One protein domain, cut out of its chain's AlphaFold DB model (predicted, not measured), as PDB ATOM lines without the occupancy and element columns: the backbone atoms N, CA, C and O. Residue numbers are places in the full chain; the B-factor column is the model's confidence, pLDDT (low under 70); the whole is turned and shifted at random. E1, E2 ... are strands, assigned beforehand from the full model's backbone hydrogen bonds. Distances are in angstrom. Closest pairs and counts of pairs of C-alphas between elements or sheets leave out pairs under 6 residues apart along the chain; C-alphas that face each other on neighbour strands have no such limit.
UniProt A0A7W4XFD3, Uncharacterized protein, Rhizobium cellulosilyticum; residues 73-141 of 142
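AT A GLANCE: This is residues 73 to 141 of the 142 residues of an uncharacterized protein of Rhizobium cellulosilyticum (UniProt A0A7W4XFD3). Look for a single strongly twisted sheet of six strands, its inner strand E3 bent partway along, with a wide loop of residues 78 to 99 swinging out between E1 and E2. The order across it is E1, E6, E2, E3, E4, E5, all antiparallel, and E2 to E5 form a meander, each strand the antiparallel neighbour of the one before. The printed part has 69 residues, with no named helix and six strands, E1 to E6 along the chain; the class is all strand, though the strands hold 32 residues, under half. The whole is compact, with a radius of gyration of the C-alphas of 11.2 A, and spans 31 by 29 by 20 A.

IN THESE COORDINATES: Find C-alpha 107 at (54.346, 12.349, 39.564); from there E3, residues 107 to 114, runs 19.7 A. E2 is residues 100 to 104, E4 119 to 122 and E5 125 to 127. E6, residues 134 to 140, runs 19.6 A to C-alpha 140 at (36.725, 26.319, 41.106). E1, residues 73 to 77, begins at (42.843, 26.950, 42.934).

HOW THE PARTS SIT: E3 bends by 61 degrees at residue 110, and its pairing is staggered: residues 107 to 110 pair with E2, 111 to 114 with E4. In the hairpin E2 and E3, N 102 and O 109 are 2.9 A apart; in E3 and E4, N 112 and O 121 also 2.9 A. In the hairpin E4 and E5, look at N 122 and O 125, 2.8 A. On the other side of E2, N 101 and O 136 of E6 are 2.8 A apart. Edge strand E1 has N 73 and O 139 of E6 at 2.8 A; E1 and E5 are apart.

THE WHOLE: The C-alphas of Gln 117 and Gln 141, the two farthest apart, are 32.4 A apart. The printed part has no cut; E1 to E2 is a long link of 22 residues. Mean pLDDT of the printed part is 79.8; residues 86 to 98 and 140 to 141 are under 70.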
ATOM      1  N   GLN A  73      41.897  26.837  41.841       76.25
ATOM      2  CA  GLN A  73      42.843  26.950  42.934       76.25
ATOM      3  C   GLN A  73      43.153  25.566  43.496       76.25
ATOM      4  O   GLN A  73      42.248  24.772  43.752       76.25
ATOM      5  N   PHE A  74      44.437  25.305  43.733       82.38
ATOM      6  CA  PHE A  74      44.901  24.133  44.465       82.38
ATOM      7  C   PHE A  74      45.188  24.544  45.907       82.38
ATOM      8  O   PHE A  74      46.016  25.421  46.150       82.38
ATOM      9  N   VAL A  75      44.487  23.930  46.856       86.69
ATOM     10  CA  VAL A  75      44.709  24.132  48.293       86.69
ATOM     11  C   VAL A  75      45.295  22.851  48.855       86.69
ATOM     12  O   VAL A  75      44.672  21.801  48.734       86.69
ATOM     13  N   GLU A  76      46.497  22.927  49.421       89.94
ATOM     14  CA  GLU A  76      47.131  21.767  50.051       89.94
ATOM     15  C   GLU A  76      46.314  21.334  51.274       89.94
ATOM     16  O   GLU A  76      45.913  22.168  52.087       89.94
ATOM     17  N   ILE A  77      46.028  20.037  51.364       91.38
ATOM     18  CA  ILE A  77      45.230  19.414  52.425       91.38
ATOM     19  C   ILE A  77      45.946  18.167  52.938       91.38
ATOM     20  O   ILE A  77      46.875  17.656  52.306       91.38
ATOM     21  N   THR A  78      45.489  17.623  54.060       91.88
ATOM     22  CA  THR A  78      45.987  16.327  54.520       91.88
ATOM     23  C   THR A  78      45.311  15.175  53.774       91.88
ATOM     24  O   THR A  78      44.145  15.241  53.390       91.88
ATOM     25  N   LEU A  79      46.019  14.055  53.609       88.56
ATOM     26  CA  LEU A  79      45.488  12.867  52.924       88.56
ATOM     27  C   LEU A  79      44.232  12.270  53.596       88.56
ATOM     28  O   LEU A  79      43.444  11.592  52.940       88.56
ATOM     29  N   GLY A  80      44.027  12.528  54.894       87.88
ATOM     30  CA  GLY A  80      42.824  12.113  55.625       87.88
ATOM     31  C   GLY A  80      41.556  12.882  55.240       87.88
ATOM     32  O   GLY A  80      40.462  12.422  55.544       87.88
ATOM     33  N   GLU A  81      41.691  14.022  54.558       89.12
ATOM     34  CA  GLU A  81      40.572  14.842  54.079       89.12
ATOM     35  C   GLU A  81      40.085  14.432  52.680       89.12
ATOM     36  O   GLU A  81      39.080  14.955  52.196       89.12
ATOM     37  N   VAL A  82      40.773  13.493  52.017       87.38
ATOM     38  CA  VAL A  82      40.354  12.955  50.718       87.38
ATOM     39  C   VAL A  82      39.123  12.085  50.921       87.38
ATOM     40  O   VAL A  82      39.205  10.952  51.397       87.38
ATOM     41  N   THR A  83      37.965  12.624  50.557       86.44
ATOM     42  CA  THR A  83      36.700  11.901  50.656       86.44
ATOM     43  C   THR A  83      36.559  10.897  49.513       86.44
ATOM     44  O   THR A  83      36.974  11.191  48.388       86.44
ATOM     45  N   PRO A  84      35.946   9.728  49.763       83.62
ATOM     46  CA  PRO A  84      35.697   8.754  48.714       83.62
ATOM     47  C   PRO A  84      34.767   9.303  47.633       83.62
ATOM     48  O   PRO A  84      33.956  10.202  47.880       83.62
ATOM     49  N   LEU A  85      34.868   8.737  46.429       71.75
ATOM     50  CA  LEU A  85      33.946   9.090  45.352       71.75
ATOM     51  C   LEU A  85      32.500   8.731  45.734       71.75
ATOM     52  O   LEU A  85      32.262   7.679  46.333       71.75
ATOM     53  N   PRO A  86      31.511   9.560  45.353       67.06
ATOM     54  CA  PRO A  86      30.106   9.225  45.541       67.06
ATOM     55  C   PRO A  86      29.751   7.900  44.855       67.06
ATOM     56  O   PRO A  86      30.170   7.639  43.724       67.06
ATOM     57  N   LYS A  87      28.917   7.078  45.506       59.41
ATOM     58  CA  LYS A  87      28.383   5.849  44.896       59.41
ATOM     59  C   LYS A  87      27.693   6.179  43.564       59.41
ATOM     60  O   LYS A  87      26.857   7.075  43.509       59.41
ATOM     61  N   GLY A  88      28.041   5.447  42.503       54.78
ATOM     62  CA  GLY A  88      27.500   5.658  41.153       54.78
ATOM     63  C   GLY A  88      28.321   6.588  40.250       54.78
ATOM     64  O   GLY A  88      27.916   6.825  39.113       54.78
ATOM     65  N   TRP A  89      29.476   7.088  40.705       56.00
ATOM     66  CA  TRP A  89      30.419   7.788  39.829       56.00
ATOM     67  C   TRP A  89      30.888   6.886  38.678       56.00
ATOM     68  O   TRP A  89      31.399   5.784  38.887       56.00
ATOM     69  N   THR A  90      30.702   7.348  37.441       51.34
ATOM     70  CA  THR A  90      31.130   6.628  36.240       51.34
ATOM     71  C   THR A  90      32.650   6.700  36.099       51.34
ATOM     72  O   THR A  90      33.265   7.734  36.342       51.34
ATOM     73  N   LYS A  91      33.262   5.576  35.697       47.91
ATOM     74  CA  LYS A  91      34.715   5.286  35.646       47.91
ATOM     75  C   LYS A  91      35.584   6.211  34.769       47.91
ATOM     76  O   LYS A  91      36.691   5.826  34.404       47.91
ATOM     77  N   ASN A  92      35.122   7.397  34.383       44.75
ATOM     78  CA  ASN A  92      35.907   8.336  33.593       44.75
ATOM     79  C   ASN A  92      36.301   9.565  34.433       44.75
ATOM     80  O   ASN A  92      35.673  10.617  34.303       44.75
ATOM     81  N   PRO A  93      37.352   9.461  35.269       42.62
ATOM     82  CA  PRO A  93      37.847  10.564  36.098       42.62
ATOM     83  C   PRO A  93      38.374  11.765  35.289       42.62
ATOM     84  O   PRO A  93      38.722  12.780  35.877       42.62
ATOM     85  N   LEU A  94      38.422  11.673  33.951       42.38
ATOM     86  CA  LEU A  94      38.770  12.775  33.045       42.38
ATOM     87  C   LEU A  94      37.549  13.568  32.547       42.38
ATOM     88  O   LEU A  94      37.719  14.623  31.943       42.38
ATOM     89  N   MET A  95      36.326  13.058  32.740       42.88
ATOM     90  CA  MET A  95      35.078  13.728  32.328       42.88
ATOM     91  C   MET A  95      34.528  14.669  33.404       42.88
ATOM     92  O   MET A  95      33.592  15.420  33.147       42.88
ATOM     93  N   VAL A  96      35.098  14.621  34.606       53.69
ATOM     94  CA  VAL A  96      34.711  15.451  35.739       53.69
ATOM     95  C   VAL A  96      35.978  16.072  36.288       53.69
ATOM     96  O   VAL A  96      37.014  15.420  36.366       53.69
ATOM     97  N   ILE A  97      35.893  17.346  36.645       58.31
ATOM     98  CA  ILE A  97      36.960  18.051  37.340       58.31
ATOM     99  C   ILE A  97      37.384  17.198  38.548       58.31
ATOM    100  O   ILE A  97      36.543  16.945  39.420       58.31
ATOM    101  N   PRO A  98      38.644  16.733  38.616       68.12
ATOM    102  CA  PRO A  98      39.094  15.949  39.752       68.12
ATOM    103  C   PRO A  98      38.986  16.809  41.009       68.12
ATOM    104  O   PRO A  98      39.490  17.927  41.045       68.12
ATOM    105  N   GLN A  99      38.297  16.301  42.034       78.50
ATOM    106  CA  GLN A  99      38.126  17.021  43.303       78.50
ATOM    107  C   GLN A  99      39.448  17.136  44.072       78.50
ATOM    108  O   GLN A  99      39.653  18.095  44.817       78.50
ATOM    109  N   PHE A 100      40.346  16.171  43.858       87.81
ATOM    110  CA  PHE A 100      41.642  16.096  44.507       87.81
ATOM    111  C   PHE A 100      42.742  15.754  43.502       87.81
ATOM    112  O   PHE A 100      42.539  14.988  42.557       87.81
ATOM    113  N   MET A 101      43.926  16.300  43.747       89.94
ATOM    114  CA  MET A 101      45.177  15.932  43.097       89.94
ATOM    115  C   MET A 101      46.142  15.417  44.157       89.94
ATOM    116  O   MET A 101      46.133  15.900  45.286       89.94
ATOM    117  N   GLY A 102      46.995  14.471  43.799       88.62
ATOM    118  CA  GLY A 102      48.050  13.968  44.673       88.62
ATOM    119  C   GLY A 102      49.410  14.021  43.997       88.62
ATOM    120  O   GLY A 102      49.503  14.147  42.772       88.62
ATOM    121  N   ARG A 103      50.464  13.903  44.801       89.06
ATOM    122  CA  ARG A 103      51.832  13.677  44.336       89.06
ATOM    123  C   ARG A 103      52.410  12.421  44.966       89.06
ATOM    124  O   ARG A 103      52.293  12.236  46.173       89.06
ATOM    125  N   SER A 104      53.089  11.625  44.150       90.69
ATOM    126  CA  SER A 104      53.972  10.546  44.591       90.69
ATOM    127  C   SER A 104      55.323  10.715  43.898       90.69
ATOM    128  O   SER A 104      55.412  10.638  42.667       90.69
ATOM    129  N   GLY A 105      56.365  11.052  44.660       85.44
ATOM    130  CA  GLY A 105      57.665  11.430  44.113       85.44
ATOM    131  C   GLY A 105      57.558  12.604  43.131       85.44
ATOM    132  O   GLY A 105      57.174  13.712  43.499       85.44
ATOM    133  N   LEU A 106      57.901  12.363  41.861       82.19
ATOM    134  CA  LEU A 106      57.840  13.371  40.791       82.19
ATOM    135  C   LEU A 106      56.497  13.411  40.048       82.19
ATOM    136  O   LEU A 106      56.280  14.302  39.228       82.19
ATOM    137  N   TYR A 107      55.606  12.451  40.290       85.12
ATOM    138  CA  TYR A 107      54.346  12.349  39.564       85.12
ATOM    139  C   TYR A 107      53.229  13.107  40.278       85.12
ATOM    140  O   TYR A 107      52.989  12.864  41.457       85.12
ATOM    141  N   VAL A 108      52.523  13.979  39.550       84.38
ATOM    142  CA  VAL A 108      51.325  14.696  40.014       84.38
ATOM    143  C   VAL A 108      50.141  14.300  39.138       84.38
ATOM    144  O   VAL A 108      50.226  14.386  37.913       84.38
ATOM    145  N   GLY A 109      49.027  13.897  39.749       83.88
ATOM    146  CA  GLY A 109      47.844  13.449  39.015       83.88
ATOM    147  C   GLY A 109      46.552  13.481  39.838       83.88
ATOM    148  O   GLY A 109      46.596  13.794  41.029       83.88
ATOM    149  N   PRO A 110      45.399  13.176  39.214       88.44
ATOM    150  CA  PRO A 110      44.118  13.053  39.908       88.44
ATOM    151  C   PRO A 110      44.194  12.016  41.022       88.44
ATOM    152  O   PRO A 110      44.663  10.909  40.773       88.44
ATOM    153  N   LEU A 111      43.726  12.356  42.221       88.25
ATOM    154  CA  LEU A 111      43.699  11.445  43.361       88.25
ATOM    155  C   LEU A 111      42.259  11.053  43.691       88.25
ATOM    156  O   LEU A 111      41.385  11.905  43.852       88.25
ATOM    157  N   VAL A 112      42.028   9.752  43.814       88.62
ATOM    158  CA  VAL A 112      40.740   9.145  44.145       88.62
ATOM    159  C   VAL A 112      40.922   8.199  45.326       88.62
ATOM    160  O   VAL A 112      41.929   7.499  45.402       88.62
ATOM    161  N   PHE A 113      39.939   8.154  46.226       89.50
ATOM    162  CA  PHE A 113      39.854   7.142  47.275       89.50
ATOM    163  C   PHE A 113      38.679   6.189  47.004       89.50
ATOM    164  O   PHE A 113      37.525   6.615  46.900       89.50
ATOM    165  N   TRP A 114      38.986   4.901  46.865       84.44
ATOM    166  CA  TRP A 114      38.033   3.818  46.638       84.44
ATOM    167  C   TRP A 114      37.633   3.200  47.976       84.44
ATOM    168  O   TRP A 114      38.327   2.324  48.489       84.44
ATOM    169  N   ASP A 115      36.509   3.647  48.541       82.75
ATOM    170  CA  ASP A 115      36.071   3.255  49.893       82.75
ATOM    171  C   ASP A 115      35.929   1.735  50.067       82.75
ATOM    172  O   ASP A 115      36.405   1.167  51.046       82.75
ATOM    173  N   GLU A 116      35.342   1.057  49.073       82.12
ATOM    174  CA  GLU A 116      35.083  -0.391  49.112       82.12
ATOM    175  C   GLU A 116      36.367  -1.224  49.220       82.12
ATOM    176  O   GLU A 116      36.378  -2.274  49.859       82.12
ATOM    177  N   GLN A 117      37.450  -0.746  48.608       81.19
ATOM    178  CA  GLN A 117      38.756  -1.412  48.590       81.19
ATOM    179  C   GLN A 117      39.709  -0.821  49.635       81.19
ATOM    180  O   GLN A 117      40.734  -1.417  49.948       81.19
ATOM    181  N   ARG A 118      39.354   0.333  50.212       84.94
ATOM    182  CA  ARG A 118      40.205   1.168  51.071       84.94
ATOM    183  C   ARG A 118      41.539   1.531  50.413       84.94
ATOM    184  O   ARG A 118      42.569   1.594  51.084       84.94
ATOM    185  N   GLU A 119      41.505   1.815  49.115       88.00
ATOM    186  CA  GLU A 119      42.690   2.087  48.296       88.00
ATOM    187  C   GLU A 119      42.678   3.497  47.707       88.00
ATOM    188  O   GLU A 119      41.622   4.061  47.415       88.00
ATOM    189  N   TYR A 120      43.869   4.055  47.490       90.75
ATOM    190  CA  TYR A 120      44.034   5.285  46.727       90.75
ATOM    191  C   TYR A 120      44.427   4.965  45.289       90.75
ATOM    192  O   TYR A 120      45.229   4.070  45.029       90.75
ATOM    193  N   GLN A 121      43.898   5.745  44.355       89.31
ATOM    194  CA  GLN A 121      44.312   5.731  42.963       89.31
ATOM    195  C   GLN A 121      44.830   7.114  42.578       89.31
ATOM    196  O   GLN A 121      44.117   8.107  42.724       89.31
ATOM    197  N   LEU A 122      46.061   7.168  42.072       86.50
ATOM    198  CA  LEU A 122      46.698   8.373  41.563       86.50
ATOM    199  C   LEU A 122      46.866   8.257  40.041       86.50
ATOM    200  O   LEU A 122      47.696   7.498  39.540       86.50
ATOM    201  N   GLY A 123      46.060   9.005  39.290       82.38
ATOM    202  CA  GLY A 123      45.904   8.821  37.848       82.38
ATOM    203  C   GLY A 123      45.322   7.446  37.525       82.38
ATOM    204  O   GLY A 123      44.184   7.151  37.875       82.38
ATOM    205  N   ASP A 124      46.096   6.603  36.849       81.25
ATOM    206  CA  ASP A 124      45.730   5.239  36.460       81.25
ATOM    207  C   ASP A 124      46.319   4.152  37.380       81.25
ATOM    208  O   ASP A 124      46.062   2.971  37.160       81.25
ATOM    209  N   LYS A 125      47.068   4.526  38.428       83.81
ATOM    210  CA  LYS A 125      47.767   3.583  39.316       83.81
ATOM    211  C   LYS A 125      47.176   3.546  40.717       83.81
ATOM    212  O   LYS A 125      46.919   4.592  41.306       83.81
ATOM    213  N   HIS A 126      47.043   2.343  41.270       89.75
ATOM    214  CA  HIS A 126      46.797   2.156  42.698       89.75
ATOM    215  C   HIS A 126      48.077   2.478  43.475       89.75
ATOM    216  O   HIS A 126      49.162   2.061  43.071       89.75
ATOM    217  N   VAL A 127      47.948   3.239  44.557       89.62
ATOM    218  CA  VAL A 127      49.061   3.673  45.406       89.62
ATOM    219  C   VAL A 127      48.689   3.519  46.875       89.62
ATOM    220  O   VAL A 127      47.536   3.703  47.276       89.62
ATOM    221  N   SER A 128      49.668   3.174  47.702       89.94
ATOM    222  CA  SER A 128      49.491   3.116  49.148       89.94
ATOM    223  C   SER A 128      49.511   4.515  49.769       89.94
ATOM    224  O   SER A 128      50.058   5.470  49.217       89.94
ATOM    225  N   LYS A 129      48.956   4.631  50.982       90.31
ATOM    226  CA  LYS A 129      48.954   5.887  51.749       90.31
ATOM    227  C   LYS A 129      50.366   6.467  51.936       90.31
ATOM    228  O   LYS A 129      50.534   7.677  51.907       90.31
ATOM    229  N   SER A 130      51.360   5.605  52.150       91.88
ATOM    230  CA  SER A 130      52.759   5.987  52.382       91.88
ATOM    231  C   SER A 130      53.486   6.503  51.144       91.88
ATOM    232  O   SER A 130      54.541   7.103  51.289       91.88
ATOM    233  N   GLU A 131      52.953   6.258  49.946       91.81
ATOM    234  CA  GLU A 131      53.551   6.716  48.686       91.81
ATOM    235  C   GLU A 131      53.071   8.113  48.272       91.81
ATOM    236  O   GLU A 131      53.583   8.666  47.300       91.81
ATOM    237  N   ILE A 132      52.073   8.672  48.962       92.81
ATOM    238  CA  ILE A 132      51.510   9.988  48.653       92.81
ATOM    239  C   ILE A 132      52.168  11.030  49.556       92.81
ATOM    240  O   ILE A 132      51.918  11.071  50.760       92.81
ATOM    241  N   ASP A 133      52.964  11.908  48.953       91.88
ATOM    242  CA  ASP A 133      53.752  12.905  49.682       91.88
ATOM    243  C   ASP A 133      53.002  14.230  49.865       91.88
ATOM    244  O   ASP A 133      53.228  14.944  50.838       91.88
ATOM    245  N   GLN A 134      52.134  14.588  48.912       91.88
ATOM    246  CA  GLN A 134      51.336  15.819  48.947       91.88
ATOM    247  C   GLN A 134      49.961  15.608  48.320       91.88
ATOM    248  O   GLN A 134      49.803  14.800  47.400       91.88
ATOM    249  N   VAL A 135      48.973  16.362  48.801       93.00
ATOM    250  CA  VAL A 135      47.590  16.319  48.319       93.00
ATOM    251  C   VAL A 135      47.040  17.731  48.212       93.00
ATOM    252  O   VAL A 135      47.232  18.547  49.109       93.00
ATOM    253  N   TRP A 136      46.299  18.003  47.143       91.88
ATOM    254  CA  TRP A 136      45.596  19.262  46.942       91.88
ATOM    255  C   TRP A 136      44.120  19.029  46.664       91.88
ATOM    256  O   TRP A 136      43.757  18.185  45.846       91.88
ATOM    257  N   LYS A 137      43.266  19.837  47.287       87.81
ATOM    258  CA  LYS A 137      41.870  20.002  46.892       87.81
ATOM    259  C   LYS A 137      41.781  21.002  45.745       87.81
ATOM    260  O   LYS A 137      42.405  22.064  45.800       87.81
ATOM    261  N   VAL A 138      40.988  20.673  44.731       82.25
ATOM    262  CA  VAL A 138      40.738  21.541  43.577       82.25
ATOM    263  C   VAL A 138      39.469  22.351  43.831       82.25
ATOM    264  O   VAL A 138      38.393  21.786  44.029       82.25
ATOM    265  N   ILE A 139      39.590  23.677  43.846       77.56
ATOM    266  CA  ILE A 139      38.479  24.606  44.077       77.56
ATOM    267  C   ILE A 139      38.265  25.441  42.808       77.56
ATOM    268  O   ILE A 139      39.195  26.141  42.400       77.56
ATOM    269  N   PRO A 140      37.072  25.402  42.185       68.75
ATOM    270  CA  PRO A 140      36.725  26.319  41.106       68.75
ATOM    271  C   PRO A 140      36.816  27.771  41.564       68.75
ATOM    272  O   PRO A 140      36.255  28.129  42.599       68.75
ATOM    273  N   GLN A 141      37.513  28.605  40.796       62.34
ATOM    274  CA  GLN A 141      37.473  30.051  40.978       62.34
ATOM    275  C   GLN A 141      36.320  30.618  40.144       62.34
ATOM    276  O   GLN A 141      36.275  30.441  38.924       62.34
TER     277      GLN A 141